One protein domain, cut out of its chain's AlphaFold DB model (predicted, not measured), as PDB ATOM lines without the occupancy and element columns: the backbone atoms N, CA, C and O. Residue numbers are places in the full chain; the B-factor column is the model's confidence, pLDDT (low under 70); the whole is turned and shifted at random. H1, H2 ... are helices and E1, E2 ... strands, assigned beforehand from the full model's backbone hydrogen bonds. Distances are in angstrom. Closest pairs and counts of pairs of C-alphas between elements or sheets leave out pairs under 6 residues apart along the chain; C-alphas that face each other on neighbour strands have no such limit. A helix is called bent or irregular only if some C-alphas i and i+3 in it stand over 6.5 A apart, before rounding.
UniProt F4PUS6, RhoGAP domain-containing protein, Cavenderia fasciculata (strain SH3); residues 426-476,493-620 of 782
ATOM      1  N   PRO A 426     220.204 138.168 238.319       84.62
ATOM      2  CA  PRO A 426     219.990 139.596 238.104       84.62
ATOM      3  C   PRO A 426     219.346 140.292 239.308       84.62
ATOM      4  O   PRO A 426     219.590 141.478 239.519       84.62
ATOM      5  N   LEU A 427     218.555 139.580 240.120       87.25
ATOM      6  CA  LEU A 427     217.943 140.140 241.326       87.25
ATOM      7  C   LEU A 427     218.988 140.277 242.436       87.25
ATOM      8  O   LEU A 427     219.045 141.305 243.113       87.25
ATOM      9  N   PHE A 428     219.865 139.285 242.587       86.75
ATOM     10  CA  PHE A 428     220.987 139.370 243.514       86.75
ATOM     11  C   PHE A 428     221.997 140.455 243.101       86.75
ATOM     12  O   PHE A 428     222.514 141.167 243.962       86.75
ATOM     13  N   GLU A 429     222.248 140.654 241.801       86.56
ATOM     14  CA  GLU A 429     223.086 141.768 241.341       86.56
ATOM     15  C   GLU A 429     222.426 143.134 241.602       86.56
ATOM     16  O   GLU A 429     223.085 144.042 242.113       86.56
ATOM     17  N   GLN A 430     221.121 143.284 241.345       89.38
ATOM     18  CA  GLN A 430     220.377 144.496 241.712       89.38
ATOM     19  C   GLN A 430     220.431 144.764 243.224       89.38
ATOM     20  O   GLN A 430     220.671 145.901 243.635       89.38
ATOM     21  N   LEU A 431     220.282 143.733 244.063       90.69
ATOM     22  CA  LEU A 431     220.409 143.854 245.517       90.69
ATOM     23  C   LEU A 431     221.819 144.323 245.920       90.69
ATOM     24  O   LEU A 431     221.947 145.276 246.689       90.69
ATOM     25  N   ALA A 432     222.870 143.728 245.351       88.50
ATOM     26  CA  ALA A 432     224.265 144.106 245.581       88.50
ATOM     27  C   ALA A 432     224.544 145.585 245.224       88.50
ATOM     28  O   ALA A 432     225.058 146.346 246.050       88.50
ATOM     29  N   ARG A 433     224.107 146.032 244.038       88.56
ATOM     30  CA  ARG A 433     224.156 147.448 243.617       88.56
ATOM     31  C   ARG A 433     223.355 148.364 244.558       88.56
ATOM     32  O   ARG A 433     223.762 149.492 244.845       88.56
ATOM     33  N   SER A 434     222.252 147.870 245.121       90.62
ATOM     34  CA  SER A 434     221.456 148.616 246.100       90.62
ATOM     35  C   SER A 434     222.139 148.780 247.461       90.62
ATOM     36  O   SER A 434     222.042 149.859 248.052       90.62
ATOM     37  N   TYR A 435     222.858 147.756 247.942       90.31
ATOM     38  CA  TYR A 435     223.709 147.833 249.141       90.31
ATOM     39  C   TYR A 435     224.825 148.883 248.968       90.31
ATOM     40  O   TYR A 435     225.144 149.612 249.907       90.31
ATOM     41  N   LYS A 436     225.371 149.027 247.751       87.56
ATOM     42  CA  LYS A 436     226.359 150.062 247.373       87.56
ATOM     43  C   LYS A 436     225.806 151.491 247.280       87.56
ATOM     44  O   LYS A 436     226.593 152.416 247.052       87.56
ATOM     45  N   CYS A 437     224.495 151.668 247.450       87.50
ATOM     46  CA  CYS A 437     223.769 152.924 247.247       87.50
ATOM     47  C   CYS A 437     223.823 153.462 245.799       87.50
ATOM     48  O   CYS A 437     223.649 154.662 245.605       87.50
ATOM     49  N   GLU A 438     224.033 152.607 244.785       86.69
ATOM     50  CA  GLU A 438     224.126 153.034 243.370       86.69
ATOM     51  C   GLU A 438     222.845 153.706 242.856       86.69
ATOM     52  O   GLU A 438     222.905 154.563 241.977       86.69
ATOM     53  N   PHE A 439     221.694 153.347 243.428       85.75
ATOM     54  CA  PHE A 439     220.405 153.958 243.132       85.75
ATOM     55  C   PHE A 439     219.659 154.371 244.422       85.75
ATOM     56  O   PHE A 439     219.748 153.677 245.449       85.75
ATOM     57  N   PRO A 440     218.953 155.523 244.425       85.56
ATOM     58  CA  PRO A 440     218.253 156.040 245.602       85.56
ATOM     59  C   PRO A 440     216.980 155.239 245.908       85.56
ATOM     60  O   PRO A 440     216.392 154.631 245.016       85.56
ATOM     61  N   THR A 441     216.499 155.293 247.151       84.00
ATOM     62  CA  THR A 441     215.275 154.596 247.609       84.00
ATOM     63  C   THR A 441     213.973 155.074 246.946       84.00
ATOM     64  O   THR A 441     212.923 154.480 247.155       84.00
ATOM     65  N   SER A 442     214.029 156.141 246.144       83.62
ATOM     66  CA  SER A 442     212.922 156.672 245.338       83.62
ATOM     67  C   SER A 442     213.065 156.400 243.831       83.62
ATOM     68  O   SER A 442     212.330 156.988 243.042       83.62
ATOM     69  N   SER A 443     214.045 155.592 243.413       88.81
ATOM     70  CA  SER A 443     214.242 155.205 242.006       88.81
ATOM     71  C   SER A 443     213.353 154.027 241.615       88.81
ATOM     72  O   SER A 443     213.054 153.170 242.446       88.81
ATOM     73  N   GLN A 444     212.955 153.951 240.345       87.06
ATOM     74  CA  GLN A 444     212.116 152.860 239.842       87.06
ATOM     75  C   GLN A 444     212.848 151.508 239.922       87.06
ATOM     76  O   GLN A 444     212.242 150.488 240.242       87.06
ATOM     77  N   GLU A 445     214.165 151.521 239.729       87.31
ATOM     78  CA  GLU A 445     215.078 150.395 239.915       87.31
ATOM     79  C   GLU A 445     215.057 149.878 241.360       87.31
ATOM     80  O   GLU A 445     215.043 148.666 241.579       87.31
ATOM     81  N   HIS A 446     214.990 150.778 242.354       89.94
ATOM     82  CA  HIS A 446     214.826 150.395 243.759       89.94
ATOM     83  C   HIS A 446     213.484 149.723 244.020       89.94
ATOM     84  O   HIS A 446     213.466 148.667 244.645       89.94
ATOM     85  N   VAL A 447     212.388 150.287 243.504       87.94
ATOM     86  CA  VAL A 447     211.040 149.722 243.681       87.94
ATOM     87  C   VAL A 447     210.934 148.331 243.059       87.94
ATOM     88  O   VAL A 447     210.470 147.402 243.714       87.94
ATOM     89  N   ILE A 448     211.418 148.161 241.825       88.12
ATOM     90  CA  ILE A 448     211.394 146.871 241.120       88.12
ATOM     91  C   ILE A 448     212.241 145.831 241.866       88.12
ATOM     92  O   ILE A 448     211.760 144.728 242.127       88.12
ATOM     93  N   MET A 449     213.469 146.180 242.266       92.25
ATOM     94  CA  MET A 449     214.339 145.297 243.054       92.25
ATOM     95  C   MET A 449     213.680 144.904 244.385       92.25
ATOM     96  O   MET A 449     213.671 143.725 244.738       92.25
ATOM     97  N   LEU A 450     213.082 145.864 245.099       92.00
ATOM     98  CA  LEU A 450     212.472 145.628 246.404       92.00
ATOM     99  C   LEU A 450     211.233 144.730 246.304       92.00
ATOM    100  O   LEU A 450     211.104 143.798 247.095       92.00
ATOM    101  N   ASN A 451     210.372 144.942 245.308       90.44
ATOM    102  CA  ASN A 451     209.203 144.093 245.068       90.44
ATOM    103  C   ASN A 451     209.601 142.676 244.661       90.44
ATOM    104  O   ASN A 451     209.074 141.701 245.203       90.44
ATOM    105  N   ASN A 452     210.577 142.548 243.760       90.44
ATOM    106  CA  ASN A 452     211.111 141.255 243.350       90.44
ATOM    107  C   ASN A 452     211.744 140.509 244.537       90.44
ATOM    108  O   ASN A 452     211.576 139.299 244.646       90.44
ATOM    109  N   LEU A 453     212.409 141.210 245.464       91.50
ATOM    110  CA  LEU A 453     212.946 140.638 246.703       91.50
ATOM    111  C   LEU A 453     211.832 140.223 247.682       91.50
ATOM    112  O   LEU A 453     211.829 139.095 248.176       91.50
ATOM    113  N   LEU A 454     210.864 141.107 247.948       91.31
ATOM    114  CA  LEU A 454     209.762 140.873 248.891       91.31
ATOM    115  C   LEU A 454     208.791 139.769 248.440       91.31
ATOM    116  O   LEU A 454     208.058 139.248 249.281       91.31
ATOM    117  N   THR A 455     208.811 139.371 247.164       88.56
ATOM    118  CA  THR A 455     207.983 138.288 246.594       88.56
ATOM    119  C   THR A 455     208.672 136.918 246.513       88.56
ATOM    120  O   THR A 455     207.966 135.927 246.350       88.56
ATOM    121  N   GLN A 456     209.996 136.811 246.710       87.50
ATOM    122  CA  GLN A 456     210.744 135.537 246.624       87.50
ATOM    123  C   GLN A 456     210.234 134.431 247.568       87.50
ATOM    124  O   GLN A 456     209.534 134.689 248.548       87.50
ATOM    125  N   GLU A 457     210.647 133.181 247.356       83.94
ATOM    126  CA  GLU A 457     210.485 132.134 248.374       83.94
ATOM    127  C   GLU A 457     211.346 132.403 249.622       83.94
ATOM    128  O   GLU A 457     212.425 132.986 249.528       83.94
ATOM    129  N   ASN A 458     210.912 131.936 250.804       78.94
ATOM    130  CA  ASN A 458     211.626 132.179 252.074       78.94
ATOM    131  C   ASN A 458     213.096 131.700 252.047       78.94
ATOM    132  O   ASN A 458     213.956 132.358 252.630       78.94
ATOM    133  N   GLY A 459     213.389 130.590 251.357       78.88
ATOM    134  CA  GLY A 459     214.752 130.060 251.228       78.88
ATOM    135  C   GLY A 459     215.668 130.947 250.380       78.88
ATOM    136  O   GLY A 459     216.777 131.265 250.807       78.88
ATOM    137  N   LEU A 460     215.192 131.397 249.212       83.38
ATOM    138  CA  LEU A 460     215.929 132.323 248.344       83.38
ATOM    139  C   LEU A 460     216.096 133.696 249.005       83.38
ATOM    140  O   LEU A 460     217.189 134.252 248.989       83.38
ATOM    141  N   LEU A 461     215.047 134.201 249.664       87.94
ATOM    142  CA  LEU A 461     215.072 135.481 250.371       87.94
ATOM    143  C   LEU A 461     216.162 135.534 251.451       87.94
ATOM    144  O   LEU A 461     216.964 136.466 251.443       87.94
ATOM    145  N   SER A 462     216.226 134.541 252.351       85.50
ATOM    146  CA  SER A 462     217.309 134.489 253.349       85.50
ATOM    147  C   SER A 462     218.661 134.366 252.650       85.50
ATOM    148  O   SER A 462     219.563 135.153 252.914       85.50
ATOM    149  N   MET A 463     218.783 133.465 251.666       86.31
ATOM    150  CA  MET A 463     220.037 133.250 250.942       86.31
ATOM    151  C   MET A 463     220.581 134.525 250.272       86.31
ATOM    152  O   MET A 463     221.794 134.731 250.282       86.31
ATOM    153  N   TYR A 464     219.724 135.376 249.702       89.62
ATOM    154  CA  TYR A 464     220.136 136.646 249.094       89.62
ATOM    155  C   TYR A 464     220.552 137.670 250.150       89.62
ATOM    156  O   TYR A 464     221.640 138.238 250.050       89.62
ATOM    157  N   LEU A 465     219.724 137.871 251.180       90.12
ATOM    158  CA  LEU A 465     220.015 138.805 252.269       90.12
ATOM    159  C   LEU A 465     221.323 138.447 252.983       90.12
ATOM    160  O   LEU A 465     222.180 139.309 253.173       90.12
ATOM    161  N   ASP A 466     221.494 137.174 253.334       86.56
ATOM    162  CA  ASP A 466     222.630 136.692 254.112       86.56
ATOM    163  C   ASP A 466     223.927 136.728 253.293       86.56
ATOM    164  O   ASP A 466     224.942 137.207 253.796       86.56
ATOM    165  N   LYS A 467     223.900 136.349 252.003       85.06
ATOM    166  CA  LYS A 467     225.078 136.457 251.121       85.06
ATOM    167  C   LYS A 467     225.470 137.901 250.820       85.06
ATOM    168  O   LYS A 467     226.663 138.205 250.828       85.06
ATOM    169  N   CYS A 468     224.513 138.800 250.565       85.75
ATOM    170  CA  CYS A 468     224.819 140.224 250.396       85.75
ATOM    171  C   CYS A 468     225.414 140.813 251.682       85.75
ATOM    172  O   CYS A 468     226.419 141.518 251.619       85.75
ATOM    173  N   HIS A 469     224.842 140.484 252.843       85.25
ATOM    174  CA  HIS A 469     225.313 140.959 254.144       85.25
ATOM    175  C   HIS A 469     226.694 140.406 254.519       85.25
ATOM    176  O   HIS A 469     227.542 141.146 255.019       85.25
ATOM    177  N   GLU A 470     226.972 139.133 254.235       83.88
ATOM    178  CA  GLU A 470     228.294 138.530 254.427       83.88
ATOM    179  C   GLU A 470     229.345 139.236 253.559       83.88
ATOM    180  O   GLU A 470     230.310 139.780 254.096       83.88
ATOM    181  N   CYS A 471     229.098 139.369 252.249       77.94
ATOM    182  CA  CYS A 471     230.007 140.049 251.313       77.94
ATOM    183  C   CYS A 471     230.283 141.526 251.660       77.94
ATOM    184  O   CYS A 471     231.273 142.085 251.195       77.94
ATOM    185  N   VAL A 472     229.416 142.154 252.459       75.12
ATOM    186  CA  VAL A 472     229.514 143.547 252.934       75.12
ATOM    187  C   VAL A 472     230.187 143.670 254.308       75.12
ATOM    188  O   VAL A 472     230.631 144.758 254.687       75.12
ATOM    189  N   THR A 473     230.269 142.580 255.074       74.25
ATOM    190  CA  THR A 473     230.758 142.597 256.464       74.25
ATOM    191  C   THR A 473     232.017 141.763 256.706       74.25
ATOM    192  O   THR A 473     232.691 141.993 257.713       74.25
ATOM    193  N   THR A 474     232.389 140.848 255.802       66.81
ATOM    194  CA  THR A 474     233.634 140.068 255.892       66.81
ATOM    195  C   THR A 474     234.759 140.694 255.055       66.81
ATOM    196  O   THR A 474     234.651 140.722 253.830       66.81
ATOM    197  N   PRO A 475     235.891 141.122 255.652       49.69
ATOM    198  CA  PRO A 475     237.008 141.705 254.898       49.69
ATOM    199  C   PRO A 475     237.873 140.664 254.158       49.69
ATOM    200  O   PRO A 475     238.791 141.035 253.427       49.69
ATOM    201  N   THR A 476     237.624 139.368 254.362       50.50
ATOM    202  CA  THR A 476     238.363 138.242 253.770       50.50
ATOM    203  C   THR A 476     237.709 137.745 252.486       50.50
ATOM    204  O   THR A 476     236.504 137.523 252.465       50.50
ATOM    205  N   VAL A 493     228.778 134.782 241.646       59.91
ATOM    206  CA  VAL A 493     230.189 135.204 241.457       59.91
ATOM    207  C   VAL A 493     230.333 136.624 240.907       59.91
ATOM    208  O   VAL A 493     231.148 137.385 241.428       59.91
ATOM    209  N   SER A 494     229.542 137.008 239.903       59.50
ATOM    210  CA  SER A 494     229.606 138.341 239.284       59.50
ATOM    211  C   SER A 494     229.265 139.453 240.286       59.50
ATOM    212  O   SER A 494     230.007 140.425 240.417       59.50
ATOM    213  N   ALA A 495     228.205 139.258 241.072       59.03
ATOM    214  CA  ALA A 495     227.757 140.191 242.102       59.03
ATOM    215  C   ALA A 495     228.666 140.194 243.351       59.03
ATOM    216  O   ALA A 495     228.970 141.251 243.894       59.03
ATOM    217  N   VAL A 496     229.183 139.032 243.770       64.06
ATOM    218  CA  VAL A 496     230.196 138.920 244.838       64.06
ATOM    219  C   VAL A 496     231.467 139.680 244.447       64.06
ATOM    220  O   VAL A 496     232.009 140.431 245.255       64.06
ATOM    221  N   LYS A 497     231.914 139.556 243.190       65.00
ATOM    222  CA  LYS A 497     233.050 140.309 242.638       65.00
ATOM    223  C   LYS A 497     232.765 141.813 242.522       65.00
ATOM    224  O   LYS A 497     233.693 142.606 242.633       65.00
ATOM    225  N   LEU A 498     231.501 142.204 242.345       63.62
ATOM    226  CA  LEU A 498     231.045 143.594 242.444       63.62
ATOM    227  C   LEU A 498     231.237 144.137 243.870       63.62
ATOM    228  O   LEU A 498     231.736 145.248 244.020       63.62
ATOM    229  N   MET A 499     230.872 143.377 244.911       65.38
ATOM    230  CA  MET A 499     231.006 143.802 246.320       65.38
ATOM    231  C   MET A 499     232.453 143.790 246.835       65.38
ATOM    232  O   MET A 499     232.804 144.583 247.710       65.38
ATOM    233  N   GLN A 500     233.310 142.929 246.283       60.34
ATOM    234  CA  GLN A 500     234.743 142.937 246.581       60.34
ATOM    235  C   GLN A 500     235.363 144.316 246.271       60.34
ATOM    236  O   GLN A 500     235.064 144.936 245.252       60.34
ATOM    237  N   ASN A 501     236.270 144.757 247.152       56.69
ATOM    238  CA  ASN A 501     236.959 146.062 247.200       56.69
ATOM    239  C   ASN A 501     236.257 147.220 247.944       56.69
ATOM    240  O   ASN A 501     236.947 148.172 248.293       56.69
ATOM    241  N   ASP A 502     234.969 147.152 248.313       59.59
ATOM    242  CA  ASP A 502     234.314 148.238 249.088       59.59
ATOM    243  C   ASP A 502     234.651 148.247 250.606       59.59
ATOM    244  O   ASP A 502     234.059 149.006 251.375       59.59
ATOM    245  N   ASN A 503     235.654 147.468 251.041       57.81
ATOM    246  CA  ASN A 503     236.122 147.335 252.435       57.81
ATOM    247  C   ASN A 503     236.527 148.660 253.124       57.81
ATOM    248  O   ASN A 503     236.687 148.689 254.346       57.81
ATOM    249  N   GLU A 504     236.730 149.748 252.376       63.84
ATOM    250  CA  GLU A 504     237.041 151.071 252.935       63.84
ATOM    251  C   GLU A 504     235.801 151.882 253.352       63.84
ATOM    252  O   GLU A 504     235.924 152.823 254.150       63.84
ATOM    253  N   ARG A 505     234.606 151.540 252.844       77.50
ATOM    254  CA  ARG A 505     233.369 152.263 253.175       77.50
ATOM    255  C   ARG A 505     232.932 151.978 254.618       77.50
ATOM    256  O   ARG A 505     233.073 150.853 255.102       77.50
ATOM    257  N   PRO A 506     232.363 152.961 255.341       85.25
ATOM    258  CA  PRO A 506     231.734 152.693 256.627       85.25
ATOM    259  C   PRO A 506     230.542 151.742 256.442       85.25
ATOM    260  O   PRO A 506     229.710 151.915 255.552       85.25
ATOM    261  N   SER A 507     230.476 150.720 257.292       87.56
ATOM    262  CA  SER A 507     229.491 149.640 257.218       87.56
ATOM    263  C   SER A 507     229.151 149.130 258.629       87.56
ATOM    264  O   SER A 507     229.796 149.509 259.618       87.56
ATOM    265  N   ILE A 508     228.106 148.309 258.727       91.88
ATOM    266  CA  ILE A 508     227.563 147.761 259.973       91.88
ATOM    267  C   ILE A 508     227.279 146.266 259.819       91.88
ATOM    268  O   ILE A 508     226.791 145.809 258.796       91.88
ATOM    269  N   ARG A 509     227.518 145.487 260.873       92.56
ATOM    270  CA  ARG A 509     227.095 144.089 260.951       92.56
ATOM    271  C   ARG A 509     225.877 143.977 261.858       92.56
ATOM    272  O   ARG A 509     225.974 144.150 263.075       92.56
ATOM    273  N   LEU A 510     224.741 143.694 261.228       94.19
ATOM    274  CA  LEU A 510     223.480 143.303 261.852       94.19
ATOM    275  C   LEU A 510     223.566 141.849 262.335       94.19
ATOM    276  O   LEU A 510     224.179 141.020 261.659       94.19
ATOM    277  N   SER A 511     222.931 141.528 263.465       93.50
ATOM    278  CA  SER A 511     222.828 140.149 263.969       93.50
ATOM    279  C   SER A 511     221.728 139.316 263.300       93.50
ATOM    280  O   SER A 511     221.727 138.099 263.455       93.50
ATOM    281  N   LYS A 512     220.771 139.962 262.619       91.75
ATOM    282  CA  LYS A 512     219.702 139.339 261.822       91.75
ATOM    283  C   LYS A 512     219.348 140.240 260.637       91.75
ATOM    284  O   LYS A 512     219.335 141.461 260.776       91.75
ATOM    285  N   THR A 513     219.038 139.608 259.515       91.75
ATOM    286  CA  THR A 513     218.623 140.185 258.222       91.75
ATOM    287  C   THR A 513     217.145 139.896 257.933       91.75
ATOM    288  O   THR A 513     216.432 140.738 257.397       91.75
ATOM    289  N   LEU A 514     216.660 138.723 258.346       92.50
ATOM    290  CA  LEU A 514     215.269 138.289 258.274       92.50
ATOM    291  C   LEU A 514     214.716 138.102 259.696       92.50
ATOM    292  O   LEU A 514     215.318 137.421 260.530       92.50
ATOM    293  N   ILE A 515     213.559 138.698 259.981       91.94
ATOM    294  CA  ILE A 515     212.837 138.554 261.253       91.94
ATOM    295  C   ILE A 515     211.452 138.001 260.930       91.94
ATOM    296  O   ILE A 515     210.618 138.703 260.362       91.94
ATOM    297  N   SER A 516     211.223 136.731 261.267       88.25
ATOM    298  CA  SER A 516     209.963 136.034 260.992       88.25
ATOM    299  C   SER A 516     209.097 135.926 262.245       88.25
ATOM    300  O   SER A 516     209.561 135.448 263.279       88.25
ATOM    301  N   TYR A 517     207.829 136.309 262.122       85.88
ATOM    302  CA  TYR A 517     206.780 136.107 263.115       85.88
ATOM    303  C   TYR A 517     205.703 135.188 262.531       85.88
ATOM    304  O   TYR A 517     205.185 135.447 261.444       85.88
ATOM    305  N   GLY A 518     205.331 134.134 263.252       70.50
ATOM    306  CA  GLY A 518     204.304 133.194 262.807       70.50
ATOM    307  C   GLY A 518     204.810 131.964 262.047       70.50
ATOM    308  O   GLY A 518     206.007 131.656 262.015       70.50
ATOM    309  N   ALA A 519     203.868 131.213 261.473       57.75
ATOM    310  CA  ALA A 519     204.030 129.799 261.126       57.75
ATOM    311  C   ALA A 519     204.768 129.509 259.802       57.75
ATOM    312  O   ALA A 519     204.290 128.755 258.962       57.75
ATOM    313  N   ASN A 520     205.980 130.045 259.643       48.75
ATOM    314  CA  ASN A 520     206.953 129.534 258.665       48.75
ATOM    315  C   ASN A 520     208.422 129.564 259.151       48.75
ATOM    316  O   ASN A 520     209.312 129.103 258.435       48.75
ATOM    317  N   ALA A 521     208.697 130.029 260.378       46.34
ATOM    318  CA  ALA A 521     210.061 130.131 260.916       46.34
ATOM    319  C   ALA A 521     210.798 128.775 261.054       46.34
ATOM    320  O   ALA A 521     212.025 128.732 260.969       46.34
ATOM    321  N   SER A 522     210.072 127.657 261.207       40.38
ATOM    322  CA  SER A 522     210.661 126.316 261.386       40.38
ATOM    323  C   SER A 522     211.433 125.787 260.169       40.38
ATOM    324  O   SER A 522     212.248 124.887 260.341       40.38
ATOM    325  N   LYS A 523     211.239 126.318 258.951       43.44
ATOM    326  CA  LYS A 523     211.960 125.837 257.749       43.44
ATOM    327  C   LYS A 523     213.432 126.288 257.659       43.44
ATOM    328  O   LYS A 523     214.070 126.057 256.639       43.44
ATOM    329  N   ILE A 524     213.972 126.910 258.713       42.81
ATOM    330  CA  ILE A 524     215.354 127.423 258.778       42.81
ATOM    331  C   ILE A 524     216.258 126.564 259.700       42.81
ATOM    332  O   ILE A 524     217.470 126.759 259.726       42.81
ATOM    333  N   GLY A 525     215.725 125.561 260.416       33.66
ATOM    334  CA  GLY A 525     216.537 124.707 261.296       33.66
ATOM    335  C   GLY A 525     215.950 123.320 261.569       33.66
ATOM    336  O   GLY A 525     214.739 123.122 261.539       33.66
ATOM    337  N   VAL A 526     216.827 122.349 261.849       35.19
ATOM    338  CA  VAL A 526     216.437 120.980 262.223       35.19
ATOM    339  C   VAL A 526     215.876 120.980 263.647       35.19
ATOM    340  O   VAL A 526     216.609 121.211 264.605       35.19
ATOM    341  N   GLY A 527     214.579 120.704 263.772       32.47
ATOM    342  CA  GLY A 527     213.863 120.640 265.046       32.47
ATOM    343  C   GLY A 527     212.458 121.219 264.910       32.47
ATOM    344  O   GLY A 527     212.293 122.421 264.715       32.47
ATOM    345  N   SER A 528     211.438 120.366 265.007       33.62
ATOM    346  CA  SER A 528     210.029 120.746 264.862       33.62
ATOM    347  C   SER A 528     209.513 121.482 266.104       33.62
ATOM    348  O   SER A 528     208.851 120.897 266.959       33.62
ATOM    349  N   VAL A 529     209.825 122.774 266.205       36.94
ATOM    350  CA  VAL A 529     209.191 123.681 267.170       36.94
ATOM    351  C   VAL A 529     207.858 124.148 266.590       36.94
ATOM    352  O   VAL A 529     207.824 124.700 265.487       36.94
ATOM    353  N   GLU A 530     206.764 123.952 267.329       37.12
ATOM    354  CA  GLU A 530     205.422 124.408 266.945       37.12
ATOM    355  C   GLU A 530     205.373 125.940 266.839       37.12
ATOM    356  O   GLU A 530     205.157 126.668 267.813       37.12
ATOM    357  N   CYS A 531     205.614 126.445 265.630       47.25
ATOM    358  CA  CYS A 531     205.691 127.871 265.348       47.25
ATOM    359  C   CYS A 531     204.296 128.496 265.423       47.25
ATOM    360  O   CYS A 531     203.543 128.474 264.452       47.25
ATOM    361  N   HIS A 532     203.967 129.063 266.582       57.84
ATOM    362  CA  HIS A 532     202.691 129.725 266.819       57.84
ATOM    363  C   HIS A 532     202.521 130.922 265.855       57.84
ATOM    364  O   HIS A 532     203.396 131.791 265.815       57.84
ATOM    365  N   PRO A 533     201.430 130.971 265.063       69.62
ATOM    366  CA  PRO A 533     201.109 132.080 264.161       69.62
ATOM    367  C   PRO A 533     201.075 133.443 264.864       69.62
ATOM    368  O   PRO A 533     200.785 133.524 266.056       69.62
ATOM    369  N   ALA A 534     201.361 134.516 264.125       77.69
ATOM    370  CA  ALA A 534     201.500 135.848 264.702       77.69
ATOM    371  C   ALA A 534     200.143 136.380 265.229       77.69
ATOM    372  O   ALA A 534     199.194 136.469 264.446       77.69
ATOM    373  N   PRO A 535     200.022 136.734 266.523       73.19
ATOM    374  CA  PRO A 535     198.784 137.266 267.079       73.19
ATOM    375  C   PRO A 535     198.500 138.696 266.604       73.19
ATOM    376  O   PRO A 535     199.406 139.466 266.275       73.19
ATOM    377  N   LEU A 536     197.217 139.048 266.619       77.50
ATOM    378  CA  LEU A 536     196.714 140.380 266.300       77.50
ATOM    379  C   LEU A 536     196.632 141.260 267.554       77.50
ATOM    380  O   LEU A 536     196.519 140.763 268.673       77.50
ATOM    381  N   ASN A 537     196.769 142.573 267.356       74.06
ATOM    382  CA  ASN A 537     196.748 143.642 268.363       74.06
ATOM    383  C   ASN A 537     197.707 143.479 269.567       74.06
ATOM    384  O   ASN A 537     197.641 144.252 270.524       74.06
ATOM    385  N   ILE A 538     198.656 142.542 269.486       79.50
ATOM    386  CA  ILE A 538     199.774 142.353 270.418       79.50
ATOM    387  C   ILE A 538     201.049 142.964 269.818       79.50
ATOM    388  O   ILE A 538     201.269 142.929 268.607       79.50
ATOM    389  N   GLU A 539     201.900 143.543 270.667       85.69
ATOM    390  CA  GLU A 539     203.217 144.038 270.264       85.69
ATOM    391  C   GLU A 539     204.235 142.889 270.184       85.69
ATOM    392  O   GLU A 539     204.608 142.282 271.187       85.69
ATOM    393  N   LEU A 540     204.700 142.606 268.971       89.38
ATOM    394  CA  LEU A 540     205.738 141.628 268.676       89.38
ATOM    395  C   LEU A 540     207.090 142.338 268.656       89.38
ATOM    396  O   LEU A 540     207.360 143.167 267.785       89.38
ATOM    397  N   VAL A 541     207.931 142.029 269.642       92.75
ATOM    398  CA  VAL A 541     209.214 142.703 269.867       92.75
ATOM    399  C   VAL A 541     210.368 141.791 269.456       92.75
ATOM    400  O   VAL A 541     210.451 140.644 269.893       92.75
ATOM    401  N   SER A 542     211.302 142.308 268.657       93.38
ATOM    402  CA  SER A 542     212.566 141.635 268.354       93.38
ATOM    403  C   SER A 542     213.735 142.605 268.467       93.38
ATOM    404  O   SER A 542     213.779 143.628 267.785       93.38
ATOM    405  N   THR A 543     214.702 142.276 269.321       94.94
ATOM    406  CA  THR A 543     215.948 143.033 269.455       94.94
ATOM    407  C   THR A 543     217.049 142.378 268.625       94.94
ATOM    408  O   THR A 543     217.266 141.165 268.692       94.94
ATOM    409  N   ILE A 544     217.756 143.193 267.845       95.69
ATOM    410  CA  ILE A 544     218.941 142.821 267.072       95.69
ATOM    411  C   ILE A 544     220.147 143.638 267.545       95.69
ATOM    412  O   ILE A 544     219.998 144.746 268.058       95.69
ATOM    413  N   THR A 545     221.352 143.115 267.346       96.12
ATOM    414  CA  THR A 545     222.593 143.855 267.597       96.12
ATOM    415  C   THR A 545     223.075 144.485 266.297       96.12
ATOM    416  O   THR A 545     223.250 143.787 265.296       96.12
ATOM    417  N   VAL A 546     223.333 145.790 266.322       95.94
ATOM    418  CA  VAL A 546     224.001 146.534 265.248       95.94
ATOM    419  C   VAL A 546     225.420 146.833 265.710       95.94
ATOM    420  O   VAL A 546     225.613 147.448 266.755       95.94
ATOM    421  N   SER A 547     226.425 146.381 264.961       93.31
ATOM    422  CA  SER A 547     227.842 146.509 265.332       93.31
ATOM    423  C   SER A 547     228.659 147.187 264.234       93.31
ATOM    424  O   SER A 547     228.448 146.927 263.053       93.31
ATOM    425  N   SER A 548     229.586 148.074 264.598       90.81
ATOM    426  CA  SER A 548     230.438 148.771 263.626       90.81
ATOM    427  C   SER A 548     231.537 147.845 263.099       90.81
ATOM    428  O   SER A 548     232.401 147.411 263.865       90.81
ATOM    429  N   THR A 549     231.540 147.575 261.789       85.06
ATOM    430  CA  THR A 549     232.661 146.887 261.115       85.06
ATOM    431  C   THR A 549     233.799 147.848 260.771       85.06
ATOM    432  O   THR A 549     234.933 147.417 260.563       85.06
ATOM    433  N   SER A 550     233.529 149.158 260.748       78.94
ATOM    434  CA  SER A 550     234.516 150.168 260.368       78.94
ATOM    435  C   SER A 550     235.582 150.407 261.444       78.94
ATOM    436  O   SER A 550     235.347 150.349 262.654       78.94
ATOM    437  N   SER A 551     236.771 150.794 260.983       79.06
ATOM    438  CA  SER A 551     237.833 151.350 261.824       79.06
ATOM    439  C   SER A 551     237.531 152.775 262.321       79.06
ATOM    440  O   SER A 551     238.212 153.247 263.234       79.06
ATOM    441  N   LYS A 552     236.528 153.446 261.735       83.25
ATOM    442  CA  LYS A 552     236.113 154.833 262.001       83.25
ATOM    443  C   LYS A 552     234.792 154.887 262.792       83.25
ATOM    444  O   LYS A 552     234.162 153.867 263.066       83.25
ATOM    445  N   LYS A 553     234.375 156.101 263.170       89.19
ATOM    446  CA  LYS A 553     233.025 156.388 263.687       89.19
ATOM    447  C   LYS A 553     232.005 156.187 262.562       89.19
ATOM    448  O   LYS A 553     232.185 156.741 261.483       89.19
ATOM    449  N   VAL A 554     230.943 155.440 262.835       92.50
ATOM    450  CA  VAL A 554     229.844 155.148 261.907       92.50
ATOM    451  C   VAL A 554     228.569 155.801 262.436       92.50
ATOM    452  O   VAL A 554     228.312 155.777 263.640       92.50
ATOM    453  N   LYS A 555     227.769 156.391 261.551       94.88
ATOM    454  CA  LYS A 555     226.400 156.832 261.843       94.88
ATOM    455  C   LYS A 555     225.443 156.025 260.974       94.88
ATOM    456  O   LYS A 555     225.764 155.786 259.809       94.88
ATOM    457  N   PHE A 556     224.285 155.660 261.506       95.69
ATOM    458  CA  PHE A 556     223.228 155.000 260.745       95.69
ATOM    459  C   PHE A 556     221.876 155.684 260.951       95.69
ATOM    460  O   PHE A 556     221.628 156.280 262.001       95.69
ATOM    461  N   LYS A 557     220.995 155.544 259.960       96.69
ATOM    462  CA  LYS A 557     219.599 155.979 259.999       96.69
ATOM    463  C   LYS A 557     218.693 154.880 259.454       96.69
ATOM    464  O   LYS A 557     218.993 154.270 258.431       96.69
ATOM    465  N   VAL A 558     217.580 154.644 260.135       97.19
ATOM    466  CA  VAL A 558     216.557 153.668 259.768       97.19
ATOM    467  C   VAL A 558     215.449 154.356 258.974       97.19
ATOM    468  O   VAL A 558     214.908 155.384 259.383       97.19
ATOM    469  N   LEU A 559     215.082 153.758 257.846       94.94
ATOM    470  CA  LEU A 559     213.915 154.103 257.047       94.94
ATOM    471  C   LEU A 559     212.905 152.956 257.165       94.94
ATOM    472  O   LEU A 559     213.209 151.812 256.826       94.94
ATOM    473  N   MET A 560     211.707 153.262 257.663       90.25
ATOM    474  CA  MET A 560     210.662 152.261 257.920       90.25
ATOM    475  C   MET A 560     209.614 152.160 256.804       90.25
ATOM    476  O   MET A 560     208.803 151.241 256.845       90.25
ATOM    477  N   GLY A 561     209.586 153.095 255.848       86.44
ATOM    478  CA  GLY A 561     208.520 153.230 254.844       86.44
ATOM    479  C   GLY A 561     207.253 153.953 255.341       86.44
ATOM    480  O   GLY A 561     207.187 154.355 256.504       86.44
ATOM    481  N   PRO A 562     206.234 154.135 254.477       87.94
ATOM    482  CA  PRO A 562     204.971 154.796 254.815       87.94
ATOM    483  C   PRO A 562     204.101 153.933 255.752       87.94
ATOM    484  O   PRO A 562     204.249 152.707 255.776       87.94
ATOM    485  N   PRO A 563     203.186 154.524 256.540       86.50
ATOM    486  CA  PRO A 563     202.346 153.775 257.476       86.50
ATOM    487  C   PRO A 563     201.397 152.805 256.753       86.50
ATOM    488  O   PRO A 563     200.755 153.179 255.773       86.50
ATOM    489  N   SER A 564     201.269 151.575 257.263       86.19
ATOM    490  CA  SER A 564     200.304 150.594 256.748       86.19
ATOM    491  C   SER A 564     198.931 150.726 257.412       86.19
ATOM    492  O   SER A 564     198.794 151.167 258.558       86.19
ATOM    493  N   LYS A 565     197.899 150.261 256.699       82.19
ATOM    494  CA  LYS A 565     196.577 149.979 257.274       82.19
ATOM    495  C   LYS A 565     196.578 148.668 258.070       82.19
ATOM    496  O   LYS A 565     195.899 148.585 259.087       82.19
ATOM    497  N   THR A 566     197.352 147.671 257.628       80.62
ATOM    498  CA  THR A 566     197.300 146.292 258.159       80.62
ATOM    499  C   THR A 566     198.079 146.101 259.457       80.62
ATOM    500  O   THR A 566     197.807 145.172 260.213       80.62
ATOM    501  N   HIS A 567     199.057 146.967 259.731       89.12
ATOM    502  CA  HIS A 567     199.944 146.857 260.887       89.12
ATOM    503  C   HIS A 567     200.647 148.189 261.201       89.12
ATOM    504  O   HIS A 567     200.512 149.176 260.477       89.12
ATOM    505  N   THR A 568     201.416 148.219 262.286       93.06
ATOM    506  CA  THR A 568     202.356 149.297 262.630       93.06
ATOM    507  C   THR A 568     203.728 148.727 262.947       93.06
ATOM    508  O   THR A 568     203.826 147.736 263.667       93.06
ATOM    509  N   VAL A 569     204.772 149.380 262.433       95.38
ATOM    510  CA  VAL A 569     206.176 149.127 262.780       95.38
ATOM    511  C   VAL A 569     206.724 150.343 263.520       95.38
ATOM    512  O   VAL A 569     206.485 151.473 263.093       95.38
ATOM    513  N   SER A 570     207.497 150.121 264.579       95.56
ATOM    514  CA  SER A 570     208.430 151.116 265.112       95.56
ATOM    515  C   SER A 570     209.798 150.481 265.370       95.56
ATOM    516  O   SER A 570     209.923 149.265 265.534       95.56
ATOM    517  N   VAL A 571     210.844 151.303 265.346       97.31
ATOM    518  CA  VAL A 571     212.233 150.888 265.565       97.31
ATOM    519  C   VAL A 571     212.873 151.860 266.543       97.31
ATOM    520  O   VAL A 571     212.677 153.065 266.418       97.31
ATOM    521  N   ASP A 572     213.636 151.345 267.500       96.38
ATOM    522  CA  ASP A 572     214.365 152.138 268.486       96.38
ATOM    523  C   ASP A 572     215.796 151.589 268.666       96.38
ATOM    524  O   ASP A 572     215.943 150.415 269.018       96.38
ATOM    525  N   PRO A 573     216.862 152.372 268.413       96.56
ATOM    526  CA  PRO A 573     216.846 153.755 267.935       96.56
ATOM    527  C   PRO A 573     216.625 153.859 266.413       96.56
ATOM    528  O   PRO A 573     217.132 153.045 265.639       96.56
ATOM    529  N   ILE A 574     215.920 154.909 265.969       96.69
ATOM    530  CA  ILE A 574     215.731 155.230 264.537       96.69
ATOM    531  C   ILE A 574     217.031 155.750 263.902       96.69
ATOM    532  O   ILE A 574     217.290 155.513 262.727       96.69
ATOM    533  N   GLU A 575     217.876 156.440 264.660       96.25
ATOM    534  CA  GLU A 575     219.198 156.880 264.212       96.25
ATOM    535  C   GLU A 575     220.222 156.696 265.329       96.25
ATOM    536  O   GLU A 575     219.898 156.792 266.512       96.25
ATOM    537  N   GLY A 576     221.462 156.380 264.967       93.88
ATOM    538  CA  GLY A 576     222.463 155.977 265.946       93.88
ATOM    539  C   GLY A 576     223.895 156.190 265.489       93.88
ATOM    540  O   GLY A 576     224.195 156.387 264.311       93.88
ATOM    541  N   VAL A 577     224.796 156.179 266.468       94.31
ATOM    542  CA  VAL A 577     226.198 156.560 266.301       94.31
ATOM    543  C   VAL A 577     227.080 155.549 267.021       94.31
ATOM    544  O   VAL A 577     227.051 155.465 268.245       94.31
ATOM    545  N   LEU A 578     227.888 154.810 266.262       93.06
ATOM    546  CA  LEU A 578     228.786 153.776 266.766       93.06
ATOM    547  C   LEU A 578     230.246 154.207 266.608       93.06
ATOM    548  O   LEU A 578     230.688 154.623 265.534       93.06
ATOM    549  N   LYS A 579     231.026 154.087 267.680       89.94
ATOM    550  CA  LYS A 579     232.490 154.188 267.642       89.94
ATOM    551  C   LYS A 579     233.099 152.926 267.001       89.94
ATOM    552  O   LYS A 579     232.416 151.948 266.692       89.94
ATOM    553  N   LYS A 580     234.418 152.943 266.803       86.81
ATOM    554  CA  LYS A 580     235.212 151.804 266.311       86.81
ATOM    555  C   LYS A 580     234.950 150.550 267.161       86.81
ATOM    556  O   LYS A 580     235.217 150.581 268.358       86.81
ATOM    557  N   LYS A 581     234.483 149.460 266.536       82.31
ATOM    558  CA  LYS A 581     234.085 148.190 267.193       82.31
ATOM    559  C   LYS A 581     232.992 148.312 268.277       82.31
ATOM    560  O   LYS A 581     232.829 147.395 269.076       82.31
ATOM    561  N   GLU A 582     232.241 149.410 268.320       92.50
ATOM    562  CA  GLU A 582     231.096 149.562 269.227       92.50
ATOM    563  C   GLU A 582     229.841 148.897 268.638       92.50
ATOM    564  O   GLU A 582     229.714 148.748 267.417       92.50
ATOM    565  N   SER A 583     228.899 148.514 269.502       94.06
ATOM    566  CA  SER A 583     227.614 147.937 269.106       94.06
ATOM    567  C   SER A 583     226.469 148.455 269.968       94.06
ATOM    568  O   SER A 583     226.640 148.600 271.178       94.06
ATOM    569  N   CYS A 584     225.295 148.648 269.372       95.50
ATOM    570  CA  CYS A 584     224.054 148.945 270.082       95.50
ATOM    571  C   CYS A 584     223.000 147.853 269.849       95.50
ATOM    572  O   CYS A 584     223.014 147.142 268.841       95.50
ATOM    573  N   SER A 585     222.065 147.738 270.787       95.75
ATOM    574  CA  SER A 585     220.793 147.055 270.572       95.75
ATOM    575  C   SER A 585     219.857 147.946 269.756       95.75
ATOM    576  O   SER A 585     219.675 149.114 270.097       95.75
ATOM    577  N   MET A 586     219.229 147.380 268.731       96.81
ATOM    578  CA  MET A 586     218.108 147.971 268.005       96.81
ATOM    579  C   MET A 586     216.882 147.089 268.227       96.81
ATOM    580  O   MET A 586     216.901 145.897 267.924       96.81
ATOM    581  N   THR A 587     215.823 147.664 268.780       97.25
ATOM    582  CA  THR A 587     214.563 146.988 269.083       97.25
ATOM    583  C   THR A 587     213.535 147.346 268.024       97.25
ATOM    584  O   THR A 587     213.228 148.517 267.818       97.25
ATOM    585  N   ILE A 588     213.000 146.332 267.352       96.69
ATOM    586  CA  ILE A 588     211.973 146.462 266.324       96.69
ATOM    587  C   ILE A 588     210.663 145.929 266.900       96.69
ATOM    588  O   ILE A 588     210.628 144.834 267.464       96.69
ATOM    589  N   ARG A 589     209.598 146.716 266.772       95.12
ATOM    590  CA  ARG A 589     208.266 146.456 267.321       95.12
ATOM    591  C   ARG A 589     207.272 146.385 266.168       95.12
ATOM    592  O   ARG A 589     207.236 147.288 265.333       95.12
ATOM    593  N   LEU A 590     206.489 145.314 266.109       93.69
ATOM    594  CA  LEU A 590     205.468 145.072 265.092       93.69
ATOM    595  C   LEU A 590     204.128 144.783 265.773       93.69
ATOM    596  O   LEU A 590     204.033 143.860 266.571       93.69
ATOM    597  N   THR A 591     203.076 145.514 265.416       88.62
ATOM    598  CA  THR A 591     201.702 145.211 265.852       88.62
ATOM    599  C   THR A 591     200.826 145.018 264.628       88.62
ATOM    600  O   THR A 591     200.635 145.949 263.845       88.62
ATOM    601  N   LEU A 592     200.304 143.808 264.456       85.81
ATOM    602  CA  LEU A 592     199.415 143.440 263.357       85.81
ATOM    603  C   LEU A 592     197.974 143.812 263.739       85.81
ATOM    604  O   LEU A 592     197.509 143.423 264.804       85.81
ATOM    605  N   LYS A 593     197.282 144.589 262.901       81.00
ATOM    606  CA  LYS A 593     195.916 145.105 263.146       81.00
ATOM    607  C   LYS A 593     194.827 144.316 262.417       81.00
ATOM    608  O   LYS A 593     193.648 144.492 262.694       81.00
ATOM    609  N   THR A 594     195.220 143.527 261.423       74.62
ATOM    610  CA  THR A 594     194.338 142.738 260.557       74.62
ATOM    611  C   THR A 594     195.037 141.439 260.189       74.62
ATOM    612  O   THR A 594     196.249 141.459 259.974       74.62
ATOM    613  N   SER A 595     194.293 140.343 260.039       77.44
ATOM    614  CA  SER A 595     194.832 139.064 259.556       77.44
ATOM    615  C   SER A 595     195.565 139.235 258.222       77.44
ATOM    616  O   SER A 595     194.951 139.566 257.206       77.44
ATOM    617  N   VAL A 596     196.877 139.003 258.209       78.62
ATOM    618  CA  VAL A 596     197.737 139.243 257.051       78.62
ATOM    619  C   VAL A 596     198.957 138.320 257.066       78.62
ATOM    620  O   VAL A 596     199.632 138.151 258.083       78.62
ATOM    621  N   ARG A 597     199.275 137.762 255.900       84.31
ATOM    622  CA  ARG A 597     200.588 137.213 255.579       84.31
ATOM    623  C   ARG A 597     201.336 138.274 254.783       84.31
ATOM    624  O   ARG A 597     200.895 138.658 253.706       84.31
ATOM    625  N   MET A 598     202.447 138.783 255.297       88.94
ATOM    626  CA  MET A 598     203.183 139.889 254.681       88.94
ATOM    627  C   MET A 598     204.695 139.705 254.732       88.94
ATOM    628  O   MET A 598     205.239 138.967 255.566       88.94
ATOM    629  N   ARG A 599     205.377 140.459 253.867       92.25
ATOM    630  CA  ARG A 599     206.757 140.893 254.093       92.25
ATOM    631  C   ARG A 599     206.835 142.410 254.029       92.25
ATOM    632  O   ARG A 599     206.139 143.011 253.217       92.25
ATOM    633  N   ARG A 600     207.679 143.017 254.862       93.25
ATOM    634  CA  ARG A 600     207.954 144.458 254.873       93.25
ATOM    635  C   ARG A 600     209.440 144.720 255.067       93.25
ATOM    636  O   ARG A 600     210.067 144.118 255.934       93.25
ATOM    637  N   ALA A 601     209.994 145.626 254.276       94.94
ATOM    638  CA  ALA A 601     211.373 146.062 254.392       94.94
ATOM    639  C   ALA A 601     211.532 147.183 255.428       94.94
ATOM    640  O   ALA A 601     210.751 148.132 255.487       94.94
ATOM    641  N   ILE A 602     212.606 147.088 256.203       95.69
ATOM    642  CA  ILE A 602     213.227 148.174 256.953       95.69
ATOM    643  C   ILE A 602     214.614 148.361 256.338       95.69
ATOM    644  O   ILE A 602     215.355 147.392 256.155       95.69
ATOM    645  N   ILE A 603     214.974 149.596 256.004       95.62
ATOM    646  CA  ILE A 603     216.267 149.922 255.396       95.62
ATOM    647  C   ILE A 603     217.120 150.658 256.426       95.62
ATOM    648  O   ILE A 603     216.642 151.581 257.076       95.62
ATOM    649  N   VAL A 604     218.387 150.269 256.567       96.00
ATOM    650  CA  VAL A 604     219.361 150.949 257.429       96.00
ATOM    651  C   VAL A 604     220.451 151.551 256.549       96.00
ATOM    652  O   VAL A 604     221.261 150.835 255.963       96.00
ATOM    653  N   GLU A 605     220.461 152.875 256.425       94.56
ATOM    654  CA  GLU A 605     221.449 153.613 255.640       94.56
ATOM    655  C   GLU A 605     222.601 154.082 256.534       94.56
ATOM    656  O   GLU A 605     222.379 154.589 257.635       94.56
ATOM    657  N   VAL A 606     223.838 153.919 256.060       93.69
ATOM    658  CA  VAL A 606     225.054 154.364 256.753       93.69
ATOM    659  C   VAL A 606     225.576 155.649 256.107       93.69
ATOM    660  O   VAL A 606     225.713 155.718 254.886       93.69
ATOM    661  N   GLU A 607     225.900 156.667 256.912       91.88
ATOM    662  CA  GLU A 607     226.392 157.954 256.394       91.88
ATOM    663  C   GLU A 607     227.721 157.774 255.638       91.88
ATOM    664  O   GLU A 607     228.723 157.346 256.216       91.88
ATOM    665  N   GLY A 608     227.720 158.084 254.336       86.62
ATOM    666  CA  GLY A 608     228.864 157.869 253.440       86.62
ATOM    667  C   GLY A 608     229.210 156.393 253.192       86.62
ATOM    668  O   GLY A 608     230.333 156.098 252.788       86.62
ATOM    669  N   GLY A 609     228.287 155.472 253.483       87.50
ATOM    670  CA  GLY A 609     228.544 154.037 253.571       87.50
ATOM    671  C   GLY A 609     227.594 153.159 252.765       87.50
ATOM    672  O   GLY A 609     227.088 153.551 251.713       87.50
ATOM    673  N   LEU A 610     227.395 151.939 253.266       88.75
ATOM    674  CA  LEU A 610     226.587 150.900 252.629       88.75
ATOM    675  C   LEU A 610     225.183 150.805 253.252       88.75
ATOM    676  O   LEU A 610     225.013 150.868 254.474       88.75
ATOM    677  N   ARG A 611     224.170 150.641 252.400       91.88
ATOM    678  CA  ARG A 611     222.765 150.426 252.768       91.88
ATOM    679  C   ARG A 611     222.544 148.959 253.128       91.88
ATOM    680  O   ARG A 611     223.037 148.084 252.434       91.88
ATOM    681  N   HIS A 612     221.775 148.698 254.176       93.75
ATOM    682  CA  HIS A 612     221.450 147.355 254.653       93.75
ATOM    683  C   HIS A 612     219.934 147.146 254.705       93.75
ATOM    684  O   HIS A 612     219.180 148.102 254.892       93.75
ATOM    685  N   TYR A 613     219.496 145.894 254.575       94.94
ATOM    686  CA  TYR A 613     218.086 145.514 254.574       94.94
ATOM    687  C   TYR A 613     217.770 144.582 255.746       94.94
ATOM    688  O   TYR A 613     218.494 143.621 256.001       94.94
ATOM    689  N   ILE A 614     216.668 144.870 256.437       95.50
ATOM    690  CA  ILE A 614     216.041 143.993 257.423       95.50
ATOM    691  C   ILE A 614     214.626 143.716 256.923       95.50
ATOM    692  O   ILE A 614     213.822 144.639 256.809       95.50
ATOM    693  N   ILE A 615     214.306 142.463 256.618       95.12
ATOM    694  CA  ILE A 615     212.961 142.081 256.183       95.12
ATOM    695  C   ILE A 615     212.189 141.528 257.376       95.12
ATOM    696  O   ILE A 615     212.577 140.529 257.982       95.12
ATOM    697  N   LEU A 616     211.071 142.172 257.700       93.56
ATOM    698  CA  LEU A 616     210.041 141.592 258.548       93.56
ATOM    699  C   LEU A 616     209.185 140.662 257.693       93.56
ATOM    700  O   LEU A 616     208.626 141.091 256.688       93.56
ATOM    701  N   HIS A 617     209.039 139.411 258.102       91.19
ATOM    702  CA  HIS A 617     208.029 138.492 257.590       91.19
ATOM    703  C   HIS A 617     207.037 138.226 258.722       91.19
ATOM    704  O   HIS A 617     207.448 137.934 259.844       91.19
ATOM    705  N   ALA A 618     205.740 138.361 258.458       88.31
ATOM    706  CA  ALA A 618     204.708 138.064 259.443       88.31
ATOM    707  C   ALA A 618     203.590 137.233 258.818       88.31
ATOM    708  O   ALA A 618     203.170 137.506 257.695       88.31
ATOM    709  N   GLU A 619     203.125 136.223 259.545       83.12
ATOM    710  CA  GLU A 619     202.062 135.313 259.127       83.12
ATOM    711  C   GLU A 619     201.118 135.068 260.311       83.12
ATOM    712  O   GLU A 619     201.426 134.305 261.233       83.12
ATOM    713  N   THR A 620     199.982 135.773 260.313       77.75
ATOM    714  CA  THR A 620     198.870 135.514 261.246       77.75
ATOM    715  C   THR A 620     198.232 134.157 260.941       77.75
ATOM    716  O   THR A 620     198.518 133.559 259.902       77.75
TER     717      THR A 620
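What this domain is: This is residues 426 to 476 and 493 to 620 of the 782 residues of the protein "RhoGAP domain-containing protein" of Cavenderia fasciculata (strain SH3) (UniProt F4PUS6). Two strongly curled sheets, E2 E9 E8 E4 E6 and E1 E3 E7 E5, face each other as a flattened, nearly closed barrel, and the helices H2 and H3 cover the outside of the five-strand sheet. H1 and H4 pack side by side next to H3, while short H5 and the loop of residues 525 to 538 lie far from the mean of the C-alphas. The printed part has 179 residues, with five named helices and nine named strands in the order H1 H2 H3 H4 E1 E2 H5 E3 E4 E5 E6 E7 E8 E9. The five-strand sheet is mixed, the four-strand sheet is all antiparallel, and the class is mixed, helices and strands. The whole is compact, with a radius of gyration of the C-alphas of 16.2 A and spans of 44 by 37 by 34 A.

Where its parts are: H1, residues 426 to 435, begins at C-alpha 426 at (219.990, 139.596, 238.104) and is 14.3 A long. H2, residues 444 to 455, is 16.6 A long, and H3, residues 458 to 473, is 22.2 A long. H4 holds residues 493 to 499. E1 holds residues 508 to 510 and E2 residues 514 to 518. H5, residues 521 to 524, is neither bent nor irregular, but only just: C-alphas 521 and 524 are 6.3 A apart. E3, residues 539 to 548, is 28.4 A long and begins at C-alpha 539 at (203.217, 144.038, 270.264). E4 holds residues 554 to 559, E5 residues 567 to 572 and E6 residues 575 to 578. E7, residues 583 to 592, is 29.1 A long, and E8, residues 597 to 606, is 29.9 A long. E9, residues 612 to 619, is 23.3 A long and ends at C-alpha 619 at (202.062, 135.313, 259.127).

How they stand to each other: H1 is the hub among the helices, touching three others. It touches H2 at a steep tilt of 65 degrees, opposite ways, with the C-alphas of Gln 430 and Met 449 closest at 6.2 A. It touches H4 at a shallow tilt of 12 degrees, the same way, with the C-alphas of Glu 429 and Ala 495 closest at 5.0 A. It touches H3, through residues 464 to 468 of H3 alone, with the C-alphas of Ala 432 and Cys 468 closest at 6.2 A. H2 and H3 lie on the same face of the sheet E2 E9 E8 E4 E6, two layers with helices on one face of a sheet. H3, at a height over the sheet of 8.8 A, runs along the strands, at 15 degrees to E9 on the local plane. E2 and E9 are parallel, with N 517 and O 617 at 2.8 A. E8 and E9 form a hairpin, with N 600 and O 616 at 2.8 A. E4 is antiparallel to E8, with N 559 and O 603 at 2.8 A, and to E6, with N 554 and O 578 at 2.8 A. E5 runs on into E6 across a break of 2 residues, at 32 degrees. In the other sheet E3 is antiparallel to E1, with N 509 and O 547 at 2.8 A, and to E7, with N 540 and O 590 at 2.8 A. E7 and E5 are antiparallel, with N 587 and O 572 at 2.8 A. Between the sheets, the closest C-alphas of E2 and E3 are those of Ile 515 and Ser 542, 7.7 A apart. In H1, H2, H3 and H4 every O i to N i+4 pair is within hydrogen-bond range; H5 is too short for such a pair.

The domain as a whole: The C-alphas of Asn 501 and Asn 537 are the two farthest apart, at 45.5 A. Residues 477 to 492 are not printed, and C-alphas 476 and 493 are 15.1 A apart across this cut. Of the links that are printed whole, H5 to E3, with 14 residues, is long. The mean pLDDT of the printed part is 82.6; residues 474 to 476, 493 to 504 and 519 to 533 are under 70.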